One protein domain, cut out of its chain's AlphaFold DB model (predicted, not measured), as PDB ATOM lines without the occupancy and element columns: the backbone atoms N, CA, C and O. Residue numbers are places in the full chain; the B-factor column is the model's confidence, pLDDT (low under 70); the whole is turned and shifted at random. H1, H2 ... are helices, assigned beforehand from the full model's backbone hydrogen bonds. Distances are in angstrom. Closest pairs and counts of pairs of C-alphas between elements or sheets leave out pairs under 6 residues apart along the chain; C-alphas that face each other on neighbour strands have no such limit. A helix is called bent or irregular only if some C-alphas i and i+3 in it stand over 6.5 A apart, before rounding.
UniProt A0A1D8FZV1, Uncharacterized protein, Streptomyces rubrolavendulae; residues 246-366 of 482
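AT A GLANCE: This is residues 246 to 366 of the 482 residues of an uncharacterized protein of Streptomyces rubrolavendulae (UniProt A0A1D8FZV1). One long helix, H8, makes the long axis of the domain, and seven shorter helices are set along it; from H1 near its last residues the chain steps back through H2 and H3 toward its first residues. There H4 and H5 sit at one side of H8, H6 crosses H8, and H7 folds back on H6 by the beginning of H8. The 121 printed residues, with eight named helices, H1 to H8 in order, and no named strand, are in the class all helix. The whole is compact, with a radius of gyration of the C-alphas of 15.3 A, and elongated, spanning 47 by 30 by 18 A.

IN THESE COORDINATES: H1, residues 246 to 255, begins at C-alpha 246 at (179.672, 191.736, 154.603) and is 14.3 A long. H2 is residues 259 to 263, H3 residues 266 to 270, H4 residues 275 to 283 and H5 residues 295 to 303. H6, residues 305 to 321, is 23.5 A long. H7, residues 323 to 333, is 15.6 A long and only just irregular: C-alphas 324 and 327 are 6.9 A apart. H8, residues 337 to 366, is 43.6 A long, from C-alpha 337 at (137.445, 193.257, 147.019) to C-alpha 366 at (178.181, 200.815, 160.626).

HOW THE PARTS SIT: H8 is the hub, touching six helices. H1 touches its residues 356 to 365 alone, at a steep tilt of 58 degrees, opposite ways; the closest C-alphas, of Leu 254 and Ala 360, are 4.9 A apart. H2 touches residues 352 to 359 alone, closest at the C-alphas of Val 262 and Ala 356, 5.2 A. H3 touches residues 347 to 355 alone, closest at the C-alphas of Leu 270 and Gly 351, 5.6 A. H4 and H8 are near each other. H4 touches H5, with the C-alphas of Ala 283 and Ala 298 closest at 4.1 A. H5 touches residues 338 to 343 of H8 alone, about perpendicular at 83 degrees, with the C-alphas of Val 297 and Val 339 closest at 5.1 A. H6 touches residues 340 to 348 of H8 alone, only just about perpendicular at 73 degrees, closest at the C-alphas of Ala 316 and Val 344, 4.5 A. H6 and H7 form a helical hairpin at a shallow tilt of 25 degrees, opposite ways, closest at the C-alphas of Cys 319 and Leu 325, 5.5 A. H7 touches residues 337 to 340 of H8 alone, closest at the C-alphas of Leu 330 and Pro 337, 5.8 A. H1 and H7 are apart. In H1, H2, H3 and H8 every O i to N i+4 pair is within hydrogen-bond range; in H4 and H5 it is 4 of 5, in H6 11 of 13 and in H7 4 of 7.

THE WHOLE: The C-alphas of Asp 335 and Arg 366 are the two farthest apart, 49.1 A. The printed part has no cut. The link from H4 to H5, 11 residues, is long, and the other links are tight. The mean pLDDT of the printed part is 94.4, and no printed residue is under 70.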
ATOM      1  N   HIS A 246     180.792 190.819 154.442       89.50
ATOM      2  CA  HIS A 246     179.672 191.736 154.603       89.50
ATOM      3  C   HIS A 246     178.334 190.990 154.602       89.50
ATOM      4  O   HIS A 246     177.482 191.280 155.438       89.50
ATOM      5  N   GLU A 247     178.142 190.021 153.708       91.25
ATOM      6  CA  GLU A 247     176.932 189.195 153.684       91.25
ATOM      7  C   GLU A 247     176.752 188.372 154.965       91.25
ATOM      8  O   GLU A 247     175.624 188.256 155.452       91.25
ATOM      9  N   GLU A 248     177.841 187.856 155.546       93.44
ATOM     10  CA  GLU A 248     177.816 187.205 156.861       93.44
ATOM     11  C   GLU A 248     177.340 188.179 157.944       93.44
ATOM     12  O   GLU A 248     176.346 187.910 158.622       93.44
ATOM     13  N   ARG A 249     177.956 189.367 158.020       93.56
ATOM     14  CA  ARG A 249     177.551 190.426 158.959       93.56
ATOM     15  C   ARG A 249     176.080 190.796 158.781       93.56
ATOM     16  O   ARG A 249     175.370 190.978 159.765       93.56
ATOM     17  N   VAL A 250     175.587 190.901 157.547       94.62
ATOM     18  CA  VAL A 250     174.165 191.170 157.279       94.62
ATOM     19  C   VAL A 250     173.282 190.051 157.827       94.62
ATOM     20  O   VAL A 250     172.245 190.350 158.417       94.62
ATOM     21  N   ARG A 251     173.675 188.781 157.674       95.44
ATOM     22  CA  ARG A 251     172.920 187.634 158.205       95.44
ATOM     23  C   ARG A 251     172.856 187.656 159.732       95.44
ATOM     24  O   ARG A 251     171.772 187.493 160.290       95.44
ATOM     25  N   GLU A 252     173.978 187.933 160.390       95.56
ATOM     26  CA  GLU A 252     174.051 188.092 161.846       95.56
ATOM     27  C   GLU A 252     173.180 189.257 162.334       95.56
ATOM     28  O   GLU A 252     172.385 189.102 163.261       95.56
ATOM     29  N   GLN A 253     173.285 190.425 161.686       96.38
ATOM     30  CA  GLN A 253     172.483 191.592 162.051       96.38
ATOM     31  C   GLN A 253     170.993 191.347 161.837       96.38
ATOM     32  O   GLN A 253     170.200 191.792 162.659       96.38
ATOM     33  N   LEU A 254     170.615 190.633 160.771       95.75
ATOM     34  CA  LEU A 254     169.230 190.268 160.485       95.75
ATOM     35  C   LEU A 254     168.647 189.376 161.588       95.75
ATOM     36  O   LEU A 254     167.537 189.631 162.042       95.75
ATOM     37  N   ALA A 255     169.409 188.380 162.049       95.62
ATOM     38  CA  ALA A 255     169.003 187.498 163.144       95.62
ATOM     39  C   ALA A 255     168.874 188.228 164.495       95.62
ATOM     40  O   ALA A 255     168.134 187.783 165.368       95.62
ATOM     41  N   ALA A 256     169.582 189.348 164.666       95.44
ATOM     42  CA  ALA A 256     169.564 190.160 165.879       95.44
ATOM     43  C   ALA A 256     168.502 191.279 165.879       95.44
ATOM     44  O   ALA A 256     168.410 192.023 166.859       95.44
ATOM     45  N   LEU A 257     167.736 191.461 164.795       95.56
ATOM     46  CA  LEU A 257     166.725 192.519 164.733       95.56
ATOM     47  C   LEU A 257     165.528 192.214 165.631       95.56
ATOM     48  O   LEU A 257     165.051 191.086 165.711       95.56
ATOM     49  N   THR A 258     165.003 193.264 166.255       95.44
ATOM     50  CA  THR A 258     163.717 193.219 166.956       95.44
ATOM     51  C   THR A 258     162.583 193.673 166.039       95.44
ATOM     52  O   THR A 258     162.813 194.414 165.083       95.44
ATOM     53  N   ASP A 259     161.339 193.312 166.360       94.50
ATOM     54  CA  ASP A 259     160.167 193.817 165.631       94.50
ATOM     55  C   ASP A 259     160.101 195.350 165.640       94.50
ATOM     56  O   ASP A 259     159.842 195.963 164.611       94.50
ATOM     57  N   ALA A 260     160.452 195.982 166.765       94.44
ATOM     58  CA  ALA A 260     160.497 197.438 166.876       94.44
ATOM     59  C   ALA A 260     161.506 198.082 165.906       94.44
ATOM     60  O   ALA A 260     161.256 199.175 165.395       94.44
ATOM     61  N   ASP A 261     162.634 197.413 165.630       91.25
ATOM     62  CA  ASP A 261     163.607 197.886 164.642       91.25
ATOM     63  C   ASP A 261     163.011 197.891 163.230       91.25
ATOM     64  O   ASP A 261     163.221 198.836 162.466       91.25
ATOM     65  N   VAL A 262     162.258 196.839 162.900       93.38
ATOM     66  CA  VAL A 262     161.611 196.650 161.598       93.38
ATOM     67  C   VAL A 262     160.457 197.635 161.425       93.38
ATOM     68  O   VAL A 262     160.414 198.366 160.434       93.38
ATOM     69  N   ASP A 263     159.569 197.721 162.413       91.19
ATOM     70  CA  ASP A 263     158.392 198.590 162.394       91.19
ATOM     71  C   ASP A 263     158.791 200.068 162.259       91.19
ATOM     72  O   ASP A 263     158.147 200.833 161.537       91.19
ATOM     73  N   ALA A 264     159.916 200.472 162.860       88.31
ATOM     74  CA  ALA A 264     160.453 201.823 162.714       88.31
ATOM     75  C   ALA A 264     160.904 202.163 161.278       88.31
ATOM     76  O   ALA A 264     160.986 203.344 160.934       88.31
ATOM     77  N   GLN A 265     161.209 201.165 160.441       89.50
ATOM     78  CA  GLN A 265     161.584 201.351 159.031       89.50
ATOM     79  C   GLN A 265     160.437 201.101 158.049       89.50
ATOM     80  O   GLN A 265     160.550 201.502 156.887       89.50
ATOM     81  N   MET A 266     159.329 200.498 158.488       90.12
ATOM     82  CA  MET A 266     158.198 200.152 157.623       90.12
ATOM     83  C   MET A 266     157.695 201.321 156.768       90.12
ATOM     84  O   MET A 266     157.633 201.158 155.546       90.12
ATOM     85  N   PRO A 267     157.427 202.523 157.326       85.25
ATOM     86  CA  PRO A 267     156.985 203.646 156.509       85.25
ATOM     87  C   PRO A 267     157.992 203.997 155.414       85.25
ATOM     88  O   PRO A 267     157.601 204.295 154.299       85.25
ATOM     89  N   VAL A 268     159.296 203.921 155.692       85.12
ATOM     90  CA  VAL A 268     160.328 204.216 154.690       85.12
ATOM     91  C   VAL A 268     160.311 203.165 153.580       85.12
ATOM     92  O   VAL A 268     160.408 203.528 152.410       85.12
ATOM     93  N   MET A 269     160.172 201.882 153.911       91.25
ATOM     94  CA  MET A 269     160.233 200.804 152.917       91.25
ATOM     95  C   MET A 269     159.038 200.782 151.978       91.25
ATOM     96  O   MET A 269     159.234 200.635 150.772       91.25
ATOM     97  N   LEU A 270     157.827 201.016 152.493       93.06
ATOM     98  CA  LEU A 270     156.611 201.057 151.674       93.06
ATOM     99  C   LEU A 270     156.714 202.062 150.515       93.06
ATOM    100  O   LEU A 270     156.131 201.844 149.459       93.06
ATOM    101  N   PHE A 271     157.509 203.123 150.678       92.44
ATOM    102  CA  PHE A 271     157.728 204.139 149.647       92.44
ATOM    103  C   PHE A 271     159.052 204.011 148.877       92.44
ATOM    104  O   PHE A 271     159.354 204.884 148.060       92.44
ATOM    105  N   ASN A 272     159.898 203.020 149.168       91.56
ATOM    106  CA  ASN A 272     161.214 202.878 148.527       91.56
ATOM    107  C   ASN A 272     161.446 201.516 147.856       91.56
ATOM    108  O   ASN A 272     162.365 201.410 147.048       91.56
ATOM    109  N   VAL A 273     160.623 200.505 148.147       94.06
ATOM    110  CA  VAL A 273     160.581 199.270 147.352       94.06
ATOM    111  C   VAL A 273     160.158 199.595 145.917       94.06
ATOM    112  O   VAL A 273     159.276 200.423 145.683       94.06
ATOM    113  N   ASP A 274     160.811 198.954 144.949       93.88
ATOM    114  CA  ASP A 274     160.491 199.071 143.527       93.88
ATOM    115  C   ASP A 274     159.245 198.244 143.152       93.88
ATOM    116  O   ASP A 274     159.327 197.183 142.533       93.88
ATOM    117  N   TRP A 275     158.066 198.701 143.587       95.25
ATOM    118  CA  TRP A 275     156.792 198.014 143.334       95.25
ATOM    119  C   TRP A 275     156.479 197.769 141.850       95.25
ATOM    120  O   TRP A 275     156.018 196.663 141.554       95.25
ATOM    121  N   PRO A 276     156.766 198.705 140.916       92.69
ATOM    122  CA  PRO A 276     156.602 198.462 139.483       92.69
ATOM    123  C   PRO A 276     157.365 197.241 138.964       92.69
ATOM    124  O   PRO A 276     156.926 196.615 138.006       92.69
ATOM    125  N   ARG A 277     158.475 196.867 139.608       92.25
ATOM    126  CA  ARG A 277     159.207 195.627 139.320       92.25
ATOM    127  C   ARG A 277     158.674 194.440 140.122       92.25
ATOM    128  O   ARG A 277     158.475 193.359 139.574       92.25
ATOM    129  N   VAL A 278     158.474 194.626 141.427       96.19
ATOM    130  CA  VAL A 278     158.126 193.542 142.359       96.19
ATOM    131  C   VAL A 278     156.770 192.919 142.031       96.19
ATOM    132  O   VAL A 278     156.647 191.697 142.068       96.19
ATOM    133  N   LEU A 279     155.757 193.730 141.709       97.06
ATOM    134  CA  LEU A 279     154.400 193.230 141.485       97.06
ATOM    135  C   LEU A 279     154.293 192.357 140.220       97.06
ATOM    136  O   LEU A 279     153.813 191.229 140.351       97.06
ATOM    137  N   PRO A 280     154.774 192.774 139.028       95.25
ATOM    138  CA  PRO A 280     154.750 191.911 137.845       95.25
ATOM    139  C   PRO A 280     155.585 190.635 138.006       95.25
ATOM    140  O   PRO A 280     155.128 189.560 137.623       95.25
ATOM    141  N   ALA A 281     156.772 190.728 138.617       95.19
ATOM    142  CA  ALA A 281     157.624 189.564 138.872       95.19
ATOM    143  C   ALA A 281     156.924 188.543 139.784       95.19
ATOM    144  O   ALA A 281     156.887 187.345 139.496       95.19
ATOM    145  N   ALA A 282     156.283 189.019 140.853       97.31
ATOM    146  CA  ALA A 282     155.529 188.162 141.756       97.31
ATOM    147  C   ALA A 282     154.265 187.573 141.099       97.31
ATOM    148  O   ALA A 282     153.952 186.400 141.303       97.31
ATOM    149  N   ALA A 283     153.582 188.333 140.234       96.88
ATOM    150  CA  ALA A 283     152.450 187.837 139.444       96.88
ATOM    151  C   ALA A 283     152.846 186.736 138.438       96.88
ATOM    152  O   ALA A 283     152.003 185.909 138.064       96.88
ATOM    153  N   ALA A 284     154.120 186.716 138.025       95.88
ATOM    154  CA  ALA A 284     154.737 185.682 137.195       95.88
ATOM    155  C   ALA A 284     155.253 184.464 137.993       95.88
ATOM    156  O   ALA A 284     155.714 183.494 137.393       95.88
ATOM    157  N   GLY A 285     155.134 184.475 139.325       96.06
ATOM    158  CA  GLY A 285     155.465 183.346 140.199       96.06
ATOM    159  C   GLY A 285     156.737 183.516 141.029       96.06
ATOM    160  O   GLY A 285     157.086 182.601 141.776       96.06
ATOM    161  N   GLU A 286     157.429 184.656 140.946       97.12
ATOM    162  CA  GLU A 286     158.513 184.950 141.885       97.12
ATOM    163  C   GLU A 286     157.972 185.179 143.307       97.12
ATOM    164  O   GLU A 286     156.858 185.660 143.513       97.12
ATOM    165  N   ALA A 287     158.783 184.852 144.314       97.06
ATOM    166  CA  ALA A 287     158.461 185.078 145.720       97.06
ATOM    167  C   ALA A 287     159.453 186.093 146.315       97.06
ATOM    168  O   ALA A 287     160.461 185.683 146.906       97.06
ATOM    169  N   PRO A 288     159.241 187.413 146.137       95.62
ATOM    170  CA  PRO A 288     160.125 188.440 146.685       95.62
ATOM    171  C   PRO A 288     160.266 188.258 148.197       95.62
ATOM    172  O   PRO A 288     159.285 188.250 148.935       95.62
ATOM    173  N   HIS A 289     161.501 188.057 148.660       95.19
ATOM    174  CA  HIS A 289     161.793 187.713 150.057       95.19
ATOM    175  C   HIS A 289     161.051 186.473 150.594       95.19
ATOM    176  O   HIS A 289     160.832 186.354 151.796       95.19
ATOM    177  N   GLY A 290     160.686 185.535 149.720       96.75
ATOM    178  CA  GLY A 290     159.915 184.347 150.085       96.75
ATOM    179  C   GLY A 290     158.421 184.609 150.296       96.75
ATOM    180  O   GLY A 290     157.714 183.707 150.734       96.75
ATOM    181  N   VAL A 291     157.924 185.811 149.986       97.81
ATOM    182  CA  VAL A 291     156.498 186.148 150.072       97.81
ATOM    183  C   VAL A 291     155.834 185.827 148.738       97.81
ATOM    184  O   VAL A 291     156.132 186.456 147.726       97.81
ATOM    185  N   ALA A 292     154.937 184.842 148.726       97.31
ATOM    186  CA  ALA A 292     154.166 184.497 147.536       97.31
ATOM    187  C   ALA A 292     153.016 185.492 147.314       97.31
ATOM    188  O   ALA A 292     152.343 185.894 148.264       97.31
ATOM    189  N   MET A 293     152.770 185.858 146.054       98.00
ATOM    190  CA  MET A 293     151.589 186.632 145.675       98.00
ATOM    191  C   MET A 293     150.359 185.729 145.619       98.00
ATOM    192  O   MET A 293     150.408 184.614 145.095       98.00
ATOM    193  N   ALA A 294     149.242 186.222 146.141       97.88
ATOM    194  CA  ALA A 294     148.006 185.467 146.137       97.88
ATOM    195  C   ALA A 294     147.384 185.383 144.717       97.88
ATOM    196  O   ALA A 294     147.542 186.311 143.912       97.88
ATOM    197  N   PRO A 295     146.686 184.281 144.365       97.12
ATOM    198  CA  PRO A 295     146.283 184.020 142.981       97.12
ATOM    199  C   PRO A 295     145.341 185.053 142.354       97.12
ATOM    200  O   PRO A 295     145.460 185.296 141.155       97.12
ATOM    201  N   HIS A 296     144.432 185.662 143.124       96.25
ATOM    202  CA  HIS A 296     143.528 186.699 142.606       96.25
ATOM    203  C   HIS A 296     144.314 187.966 142.227       96.25
ATOM    204  O   HIS A 296     144.062 188.516 141.159       96.25
ATOM    205  N   VAL A 297     145.343 188.370 142.995       97.62
ATOM    206  CA  VAL A 297     146.188 189.527 142.644       97.62
ATOM    207  C   VAL A 297     146.985 189.214 141.385       97.62
ATOM    208  O   VAL A 297     147.022 190.015 140.452       97.62
ATOM    209  N   ALA A 298     147.593 188.027 141.330       97.31
ATOM    210  CA  ALA A 298     148.390 187.607 140.184       97.31
ATOM    211  C   ALA A 298     147.544 187.494 138.904       97.31
ATOM    212  O   ALA A 298     147.989 187.902 137.833       97.31
ATOM    213  N   GLY A 299     146.329 186.942 139.006       96.88
ATOM    214  CA  GLY A 299     145.368 186.878 137.905       96.88
ATOM    215  C   GLY A 299     144.972 188.270 137.426       96.88
ATOM    216  O   GLY A 299     145.096 188.560 136.239       96.88
ATOM    217  N   TRP A 300     144.610 189.149 138.362       96.69
ATOM    218  CA  TRP A 300     144.218 190.519 138.067       96.69
ATOM    219  C   TRP A 300     145.353 191.324 137.416       96.69
ATOM    220  O   TRP A 300     145.132 191.965 136.394       96.69
ATOM    221  N   LEU A 301     146.589 191.264 137.918       96.44
ATOM    222  CA  LEU A 301     147.716 191.979 137.304       96.44
ATOM    223  C   LEU A 301     148.021 191.499 135.876       96.44
ATOM    224  O   LEU A 301     148.366 192.314 135.025       96.44
ATOM    225  N   ARG A 302     147.867 190.199 135.590       94.00
ATOM    226  CA  ARG A 302     148.182 189.618 134.272       94.00
ATOM    227  C   ARG A 302     147.260 190.082 133.139       94.00
ATOM    228  O   ARG A 302     147.654 189.971 131.983       94.00
ATOM    229  N   GLU A 303     146.069 190.591 133.442       93.62
ATOM    230  CA  GLU A 303     145.120 191.051 132.415       93.62
ATOM    231  C   GLU A 303     145.525 192.384 131.764       93.62
ATOM    232  O   GLU A 303     145.302 192.561 130.570       93.62
ATOM    233  N   SER A 304     146.110 193.317 132.525       93.06
ATOM    234  CA  SER A 304     146.676 194.571 131.990       93.06
ATOM    235  C   SER A 304     147.780 195.093 132.919       93.06
ATOM    236  O   SER A 304     147.520 195.973 133.742       93.06
ATOM    237  N   PRO A 305     149.001 194.534 132.862       91.19
ATOM    238  CA  PRO A 305     150.045 194.832 133.843       91.19
ATOM    239  C   PRO A 305     150.448 196.310 133.861       91.19
ATOM    240  O   PRO A 305     150.659 196.854 134.949       91.19
ATOM    241  N   ASP A 306     150.497 196.963 132.699       90.69
ATOM    242  CA  ASP A 306     150.937 198.357 132.566       90.69
ATOM    243  C   ASP A 306     149.953 199.338 133.226       90.69
ATOM    244  O   ASP A 306     150.376 200.250 133.938       90.69
ATOM    245  N   ASP A 307     148.643 199.107 133.091       90.88
ATOM    246  CA  ASP A 307     147.616 199.958 133.708       90.88
ATOM    247  C   ASP A 307     147.390 199.616 135.188       90.88
ATOM    248  O   ASP A 307     147.132 200.480 136.033       90.88
ATOM    249  N   ARG A 308     147.459 198.323 135.520       94.75
ATOM    250  CA  ARG A 308     147.046 197.795 136.824       94.75
ATOM    251  C   ARG A 308     148.127 197.901 137.888       94.75
ATOM    252  O   ARG A 308     147.802 198.100 139.059       94.75
ATOM    253  N   THR A 309     149.400 197.815 137.511       96.06
ATOM    254  CA  THR A 309     150.514 197.892 138.469       96.06
ATOM    255  C   THR A 309     150.581 199.246 139.189       96.06
ATOM    256  O   THR A 309     150.643 199.242 140.425       96.06
ATOM    257  N   PRO A 310     150.508 200.409 138.501       94.44
ATOM    258  CA  PRO A 310     150.493 201.708 139.175       94.44
ATOM    259  C   PRO A 310     149.276 201.883 140.090       94.44
ATOM    260  O   PRO A 310     149.428 202.340 141.226       94.44
ATOM    261  N   LEU A 311     148.087 201.472 139.627       95.00
ATOM    262  CA  LEU A 311     146.837 201.535 140.392       95.00
ATOM    263  C   LEU A 311     146.926 200.715 141.684       95.00
ATOM    264  O   LEU A 311     146.653 201.229 142.769       95.00
ATOM    265  N   LEU A 312     147.359 199.459 141.581       96.69
ATOM    266  CA  LEU A 312     147.470 198.561 142.726       96.69
ATOM    267  C   LEU A 312     148.566 198.990 143.693       96.69
ATOM    268  O   LEU A 312     148.351 198.956 144.899       96.69
ATOM    269  N   THR A 313     149.712 199.445 143.179       96.44
ATOM    270  CA  THR A 313     150.780 200.021 144.009       96.44
ATOM    271  C   THR A 313     150.232 201.168 144.849       96.44
ATOM    272  O   THR A 313     150.404 201.189 146.069       96.44
ATOM    273  N   ARG A 314     149.537 202.111 144.202       95.56
ATOM    274  CA  ARG A 314     148.938 203.272 144.862       95.56
ATOM    275  C   ARG A 314     147.938 202.849 145.934       95.56
ATOM    276  O   ARG A 314     148.019 203.331 147.066       95.56
ATOM    277  N   ALA A 315     147.021 201.946 145.594       95.94
ATOM    278  CA  ALA A 315     145.989 201.466 146.500       95.94
ATOM    279  C   ALA A 315     146.584 200.722 147.701       95.94
ATOM    280  O   ALA A 315     146.381 201.129 148.844       95.94
ATOM    281  N   ALA A 316     147.400 199.699 147.451       97.12
ATOM    282  CA  ALA A 316     147.961 198.854 148.495       97.12
ATOM    283  C   ALA A 316     148.881 199.633 149.446       97.12
ATOM    284  O   ALA A 316     148.747 199.512 150.663       97.12
ATOM    285  N   VAL A 317     149.774 200.484 148.924       95.69
ATOM    286  CA  VAL A 317     150.681 201.282 149.766       95.69
ATOM    287  C   VAL A 317     149.920 202.334 150.573       95.69
ATOM    288  O   VAL A 317     150.209 202.523 151.755       95.69
ATOM    289  N   SER A 318     148.937 203.015 149.974       94.75
ATOM    290  CA  SER A 318     148.157 204.022 150.704       94.75
ATOM    291  C   SER A 318     147.299 203.397 151.811       94.75
ATOM    292  O   SER A 318     147.320 203.910 152.930       94.75
ATOM    293  N   CYS A 319     146.657 202.250 151.562       95.62
ATOM    294  CA  CYS A 319     145.932 201.478 152.577       95.62
ATOM    295  C   CYS A 319     146.854 200.923 153.673       95.62
ATOM    296  O   CYS A 319     146.504 200.975 154.851       95.62
ATOM    297  N   ALA A 320     148.051 200.446 153.315       94.19
ATOM    298  CA  ALA A 320     149.039 199.957 154.279       94.19
ATOM    299  C   ALA A 320     149.496 201.052 155.263       94.19
ATOM    300  O   ALA A 320     149.797 200.766 156.420       94.19
ATOM    301  N   VAL A 321     149.546 202.310 154.814       91.69
ATOM    302  CA  VAL A 321     149.903 203.467 155.653       91.69
ATOM    303  C   VAL A 321     148.691 204.039 156.392       91.69
ATOM    304  O   VAL A 321     148.832 204.515 157.519       91.69
ATOM    305  N   SER A 322     147.516 204.012 155.765       92.38
ATOM    306  CA  SER A 322     146.273 204.571 156.293       92.38
ATOM    307  C   SER A 322     145.089 203.651 155.973       92.38
ATOM    308  O   SER A 322     144.469 203.787 154.914       92.38
ATOM    309  N   PRO A 323     144.723 202.737 156.893       90.94
ATOM    310  CA  PRO A 323     143.600 201.814 156.698       90.94
ATOM    311  C   PRO A 323     142.253 202.509 156.443       90.94
ATOM    312  O   PRO A 323     141.357 201.923 155.846       90.94
ATOM    313  N   ALA A 324     142.114 203.782 156.833       90.44
ATOM    314  CA  ALA A 324     140.928 204.593 156.555       90.44
ATOM    315  C   ALA A 324     140.636 204.752 155.047       90.44
ATOM    316  O   ALA A 324     139.492 204.986 154.666       90.44
ATOM    317  N   LEU A 325     141.647 204.592 154.183       91.62
ATOM    318  CA  LEU A 325     141.492 204.656 152.727       91.62
ATOM    319  C   LEU A 325     140.886 203.389 152.114       91.62
ATOM    320  O   LEU A 325     140.478 203.422 150.953       91.62
ATOM    321  N   GLN A 326     140.803 202.287 152.865       93.44
ATOM    322  CA  GLN A 326     140.392 200.994 152.321       93.44
ATOM    323  C   GLN A 326     138.968 201.027 151.765       93.44
ATOM    324  O   GLN A 326     138.755 200.554 150.655       93.44
ATOM    325  N   ALA A 327     138.017 201.653 152.465       92.44
ATOM    326  CA  ALA A 327     136.633 201.757 151.994       92.44
ATOM    327  C   ALA A 327     136.532 202.455 150.624       92.44
ATOM    328  O   ALA A 327     135.879 201.948 149.720       92.44
ATOM    329  N   ARG A 328     137.259 203.567 150.442       93.38
ATOM    330  CA  ARG A 328     137.299 204.322 149.178       93.38
ATOM    331  C   ARG A 328     137.936 203.525 148.042       93.38
ATOM    332  O   ARG A 328     137.501 203.624 146.902       93.38
ATOM    333  N   TRP A 329     138.973 202.742 148.334       95.38
ATOM    334  CA  TRP A 329     139.583 201.878 147.328       95.38
ATOM    335  C   TRP A 329     138.702 200.679 146.982       95.38
ATOM    336  O   TRP A 329     138.629 200.326 145.811       95.38
ATOM    337  N   LEU A 330     137.983 200.092 147.939       94.69
ATOM    338  CA  LEU A 330     137.040 199.003 147.658       94.69
ATOM    339  C   LEU A 330     135.950 199.429 146.661       94.69
ATOM    340  O   LEU A 330     135.595 198.641 145.792       94.69
ATOM    341  N   GLU A 331     135.497 200.688 146.696       93.94
ATOM    342  CA  GLU A 331     134.586 201.235 145.675       93.94
ATOM    343  C   GLU A 331     135.195 201.217 144.259       93.94
ATOM    344  O   GLU A 331     134.476 201.017 143.283       93.94
ATOM    345  N   VAL A 332     136.516 201.391 144.134       93.06
ATOM    346  CA  VAL A 332     137.242 201.337 142.850       93.06
ATOM    347  C   VAL A 332     137.404 199.901 142.349       93.06
ATOM    348  O   VAL A 332     137.292 199.661 141.148       93.06
ATOM    349  N   PHE A 333     137.679 198.951 143.246       92.62
ATOM    350  CA  PHE A 333     137.843 197.535 142.891       92.62
ATOM    351  C   PHE A 333     136.503 196.804 142.690       92.62
ATOM    352  O   PHE A 333     136.477 195.749 142.055       92.62
ATOM    353  N   GLY A 334     135.390 197.377 143.162       92.44
ATOM    354  CA  GLY A 334     134.035 196.898 142.894       92.44
ATOM    355  C   GLY A 334     133.820 195.458 143.358       92.44
ATOM    356  O   GLY A 334     134.015 195.140 144.529       92.44
ATOM    357  N   ASP A 335     133.447 194.583 142.424       92.19
ATOM    358  CA  ASP A 335     133.116 193.176 142.689       92.19
ATOM    359  C   ASP A 335     134.338 192.285 142.997       92.19
ATOM    360  O   ASP A 335     134.181 191.074 143.137       92.19
ATOM    361  N   GLN A 336     135.547 192.855 143.088       93.81
ATOM    362  CA  GLN A 336     136.797 192.127 143.362       93.81
ATOM    363  C   GLN A 336     137.522 192.655 144.619       93.81
ATOM    364  O   GLN A 336     138.694 193.048 144.540       93.81
ATOM    365  N   PRO A 337     136.856 192.721 145.789       94.62
ATOM    366  CA  PRO A 337     137.445 193.257 147.019       94.62
ATOM    367  C   PRO A 337     138.693 192.485 147.479       94.62
ATOM    368  O   PRO A 337     139.619 193.087 148.029       94.62
ATOM    369  N   GLU A 338     138.760 191.182 147.197       96.81
ATOM    370  CA  GLU A 338     139.884 190.312 147.547       96.81
ATOM    371  C   GLU A 338     141.205 190.784 146.925       96.81
ATOM    372  O   GLU A 338     142.255 190.689 147.556       96.81
ATOM    373  N   VAL A 339     141.166 191.389 145.730       97.44
ATOM    374  CA  VAL A 339     142.367 191.903 145.054       97.44
ATOM    375  C   VAL A 339     143.062 192.963 145.900       97.44
ATOM    376  O   VAL A 339     144.288 192.959 146.006       97.44
ATOM    377  N   LEU A 340     142.296 193.859 146.522       97.38
ATOM    378  CA  LEU A 340     142.859 194.913 147.355       97.38
ATOM    379  C   LEU A 340     143.379 194.363 148.686       97.38
ATOM    380  O   LEU A 340     144.494 194.696 149.085       97.38
ATOM    381  N   GLU A 341     142.582 193.550 149.379       96.69
ATOM    382  CA  GLU A 341     142.909 193.044 150.720       96.69
ATOM    383  C   GLU A 341     144.197 192.216 150.723       96.69
ATOM    384  O   GLU A 341     145.098 192.413 151.551       96.69
ATOM    385  N   ASP A 342     144.330 191.338 149.739       98.19
ATOM    386  CA  ASP A 342     145.503 190.496 149.599       98.19
ATOM    387  C   ASP A 342     146.705 191.254 149.028       98.19
ATOM    388  O   ASP A 342     147.842 190.971 149.412       98.19
ATOM    389  N   ALA A 343     146.500 192.278 148.191       98.06
ATOM    390  CA  ALA A 343     147.590 193.156 147.766       98.06
ATOM    391  C   ALA A 343     148.146 193.995 148.926       98.06
ATOM    392  O   ALA A 343     149.364 194.150 149.038       98.06
ATOM    393  N   VAL A 344     147.287 194.499 149.821       98.00
ATOM    394  CA  VAL A 344     147.714 195.183 151.055       98.00
ATOM    395  C   VAL A 344     148.518 194.226 151.932       98.00
ATOM    396  O   VAL A 344     149.616 194.573 152.374       98.00
ATOM    397  N   SER A 345     148.019 193.005 152.131       98.00
ATOM    398  CA  SER A 345     148.709 191.965 152.903       98.00
ATOM    399  C   SER A 345     150.077 191.622 152.305       98.00
ATOM    400  O   SER A 345     151.078 191.561 153.024       98.00
ATOM    401  N   PHE A 346     150.148 191.477 150.980       98.50
ATOM    402  CA  PHE A 346     151.384 191.224 150.243       98.50
ATOM    403  C   PHE A 346     152.395 192.370 150.397       98.50
ATOM    404  O   PHE A 346     153.548 192.132 150.764       98.50
ATOM    405  N   VAL A 347     151.973 193.619 150.177       97.88
ATOM    406  CA  VAL A 347     152.829 194.811 150.302       97.88
ATOM    407  C   VAL A 347     153.352 194.981 151.729       97.88
ATOM    408  O   VAL A 347     154.528 195.301 151.912       97.88
ATOM    409  N   LEU A 348     152.528 194.718 152.748       97.81
ATOM    410  CA  LEU A 348     152.959 194.740 154.148       97.81
ATOM    411  C   LEU A 348     154.000 193.652 154.442       97.81
ATOM    412  O   LEU A 348     155.018 193.940 155.073       97.81
ATOM    413  N   ALA A 349     153.786 192.425 153.962       98.25
ATOM    414  CA  ALA A 349     154.709 191.311 154.176       98.25
ATOM    415  C   ALA A 349     156.064 191.536 153.482       98.25
ATOM    416  O   ALA A 349     157.114 191.420 154.123       98.25
ATOM    417  N   VAL A 350     156.055 191.929 152.202       98.31
ATOM    418  CA  VAL A 350     157.278 192.283 151.462       98.31
ATOM    419  C   VAL A 350     157.956 193.488 152.108       98.31
ATOM    420  O   VAL A 350     159.155 193.441 152.373       98.31
ATOM    421  N   GLY A 351     157.194 194.533 152.446       97.44
ATOM    422  CA  GLY A 351     157.703 195.729 153.116       97.44
ATOM    423  C   GLY A 351     158.410 195.410 154.435       97.44
ATOM    424  O   GLY A 351     159.481 195.960 154.697       97.44
ATOM    425  N   ARG A 352     157.875 194.468 155.225       97.75
ATOM    426  CA  ARG A 352     158.477 194.007 156.486       97.75
ATOM    427  C   ARG A 352     159.795 193.285 156.266       97.75
ATOM    428  O   ARG A 352     160.780 193.581 156.945       97.75
ATOM    429  N   ALA A 353     159.843 192.381 155.293       97.44
ATOM    430  CA  ALA A 353     161.073 191.683 154.940       97.44
ATOM    431  C   ALA A 353     162.143 192.650 154.395       97.44
ATOM    432  O   ALA A 353     163.305 192.590 154.809       97.44
ATOM    433  N   SER A 354     161.742 193.600 153.547       97.06
ATOM    434  CA  SER A 354     162.597 194.681 153.050       97.06
ATOM    435  C   SER A 354     163.120 195.563 154.184       97.06
ATOM    436  O   SER A 354     164.310 195.870 154.212       97.06
ATOM    437  N   ALA A 355     162.282 195.922 155.163       96.00
ATOM    438  CA  ALA A 355     162.665 196.727 156.327       96.00
ATOM    439  C   ALA A 355     163.697 196.019 157.200       96.00
ATOM    440  O   ALA A 355     164.701 196.623 157.595       96.00
ATOM    441  N   ALA A 356     163.491 194.725 157.448       96.56
ATOM    442  CA  ALA A 356     164.448 193.900 158.161       96.56
ATOM    443  C   ALA A 356     165.787 193.854 157.412       96.56
ATOM    444  O   ALA A 356     166.835 194.194 157.966       96.56
ATOM    445  N   ARG A 357     165.771 193.543 156.110       96.19
ATOM    446  CA  ARG A 357     167.005 193.457 155.319       96.19
ATOM    447  C   ARG A 357     167.723 194.803 155.199       96.19
ATOM    448  O   ARG A 357     168.939 194.850 155.364       96.19
ATOM    449  N   TYR A 358     166.996 195.899 154.987       93.94
ATOM    450  CA  TYR A 358     167.548 197.255 154.942       93.94
ATOM    451  C   TYR A 358     168.243 197.630 156.256       93.94
ATOM    452  O   TYR A 358     169.384 198.101 156.255       93.94
ATOM    453  N   THR A 359     167.583 197.371 157.389       93.25
ATOM    454  CA  THR A 359     168.125 197.655 158.725       93.25
ATOM    455  C   THR A 359     169.376 196.832 159.004       93.25
ATOM    456  O   THR A 359     170.368 197.371 159.501       93.25
ATOM    457  N   ALA A 360     169.362 195.548 158.637       94.56
ATOM    458  CA  ALA A 360     170.510 194.663 158.779       94.56
ATOM    459  C   ALA A 360     171.715 195.152 157.959       94.56
ATOM    460  O   ALA A 360     172.810 195.270 158.509       94.56
ATOM    461  N   ILE A 361     171.510 195.539 156.692       91.50
ATOM    462  CA  ILE A 361     172.552 196.146 155.842       91.50
ATOM    463  C   ILE A 361     173.110 197.417 156.494       91.50
ATOM    464  O   ILE A 361     174.324 197.572 156.635       91.50
ATOM    465  N   ALA A 362     172.237 198.317 156.952       89.38
ATOM    466  CA  ALA A 362     172.656 199.572 157.570       89.38
ATOM    467  C   ALA A 362     173.479 199.366 158.858       89.38
ATOM    468  O   ALA A 362     174.426 200.123 159.100       89.38
ATOM    469  N   ARG A 363     173.138 198.358 159.678       90.19
ATOM    470  CA  ARG A 363     173.898 197.978 160.882       90.19
ATOM    471  C   ARG A 363     175.229 197.317 160.534       90.19
ATOM    472  O   ARG A 363     176.249 197.707 161.098       90.19
ATOM    473  N   ALA A 364     175.233 196.388 159.579       89.44
ATOM    474  CA  ALA A 364     176.441 195.700 159.128       89.44
ATOM    475  C   ALA A 364     177.493 196.694 158.617       89.44
ATOM    476  O   ALA A 364     178.667 196.585 158.958       89.44
ATOM    477  N   ASP A 365     177.062 197.718 157.879       84.75
ATOM    478  CA  ASP A 365     177.951 198.779 157.404       84.75
ATOM    479  C   ASP A 365     178.503 199.672 158.498       84.75
ATOM    480  O   ASP A 365     179.644 200.106 158.425       84.75
ATOM    481  N   ARG A 366     177.703 199.984 159.517       79.75
ATOM    482  CA  ARG A 366     178.181 200.815 160.626       79.75
ATOM    483  C   ARG A 366     179.341 200.145 161.362       79.75
ATOM    484  O   ARG A 366     180.240 200.839 161.826       79.75
TER     485      ARG A 366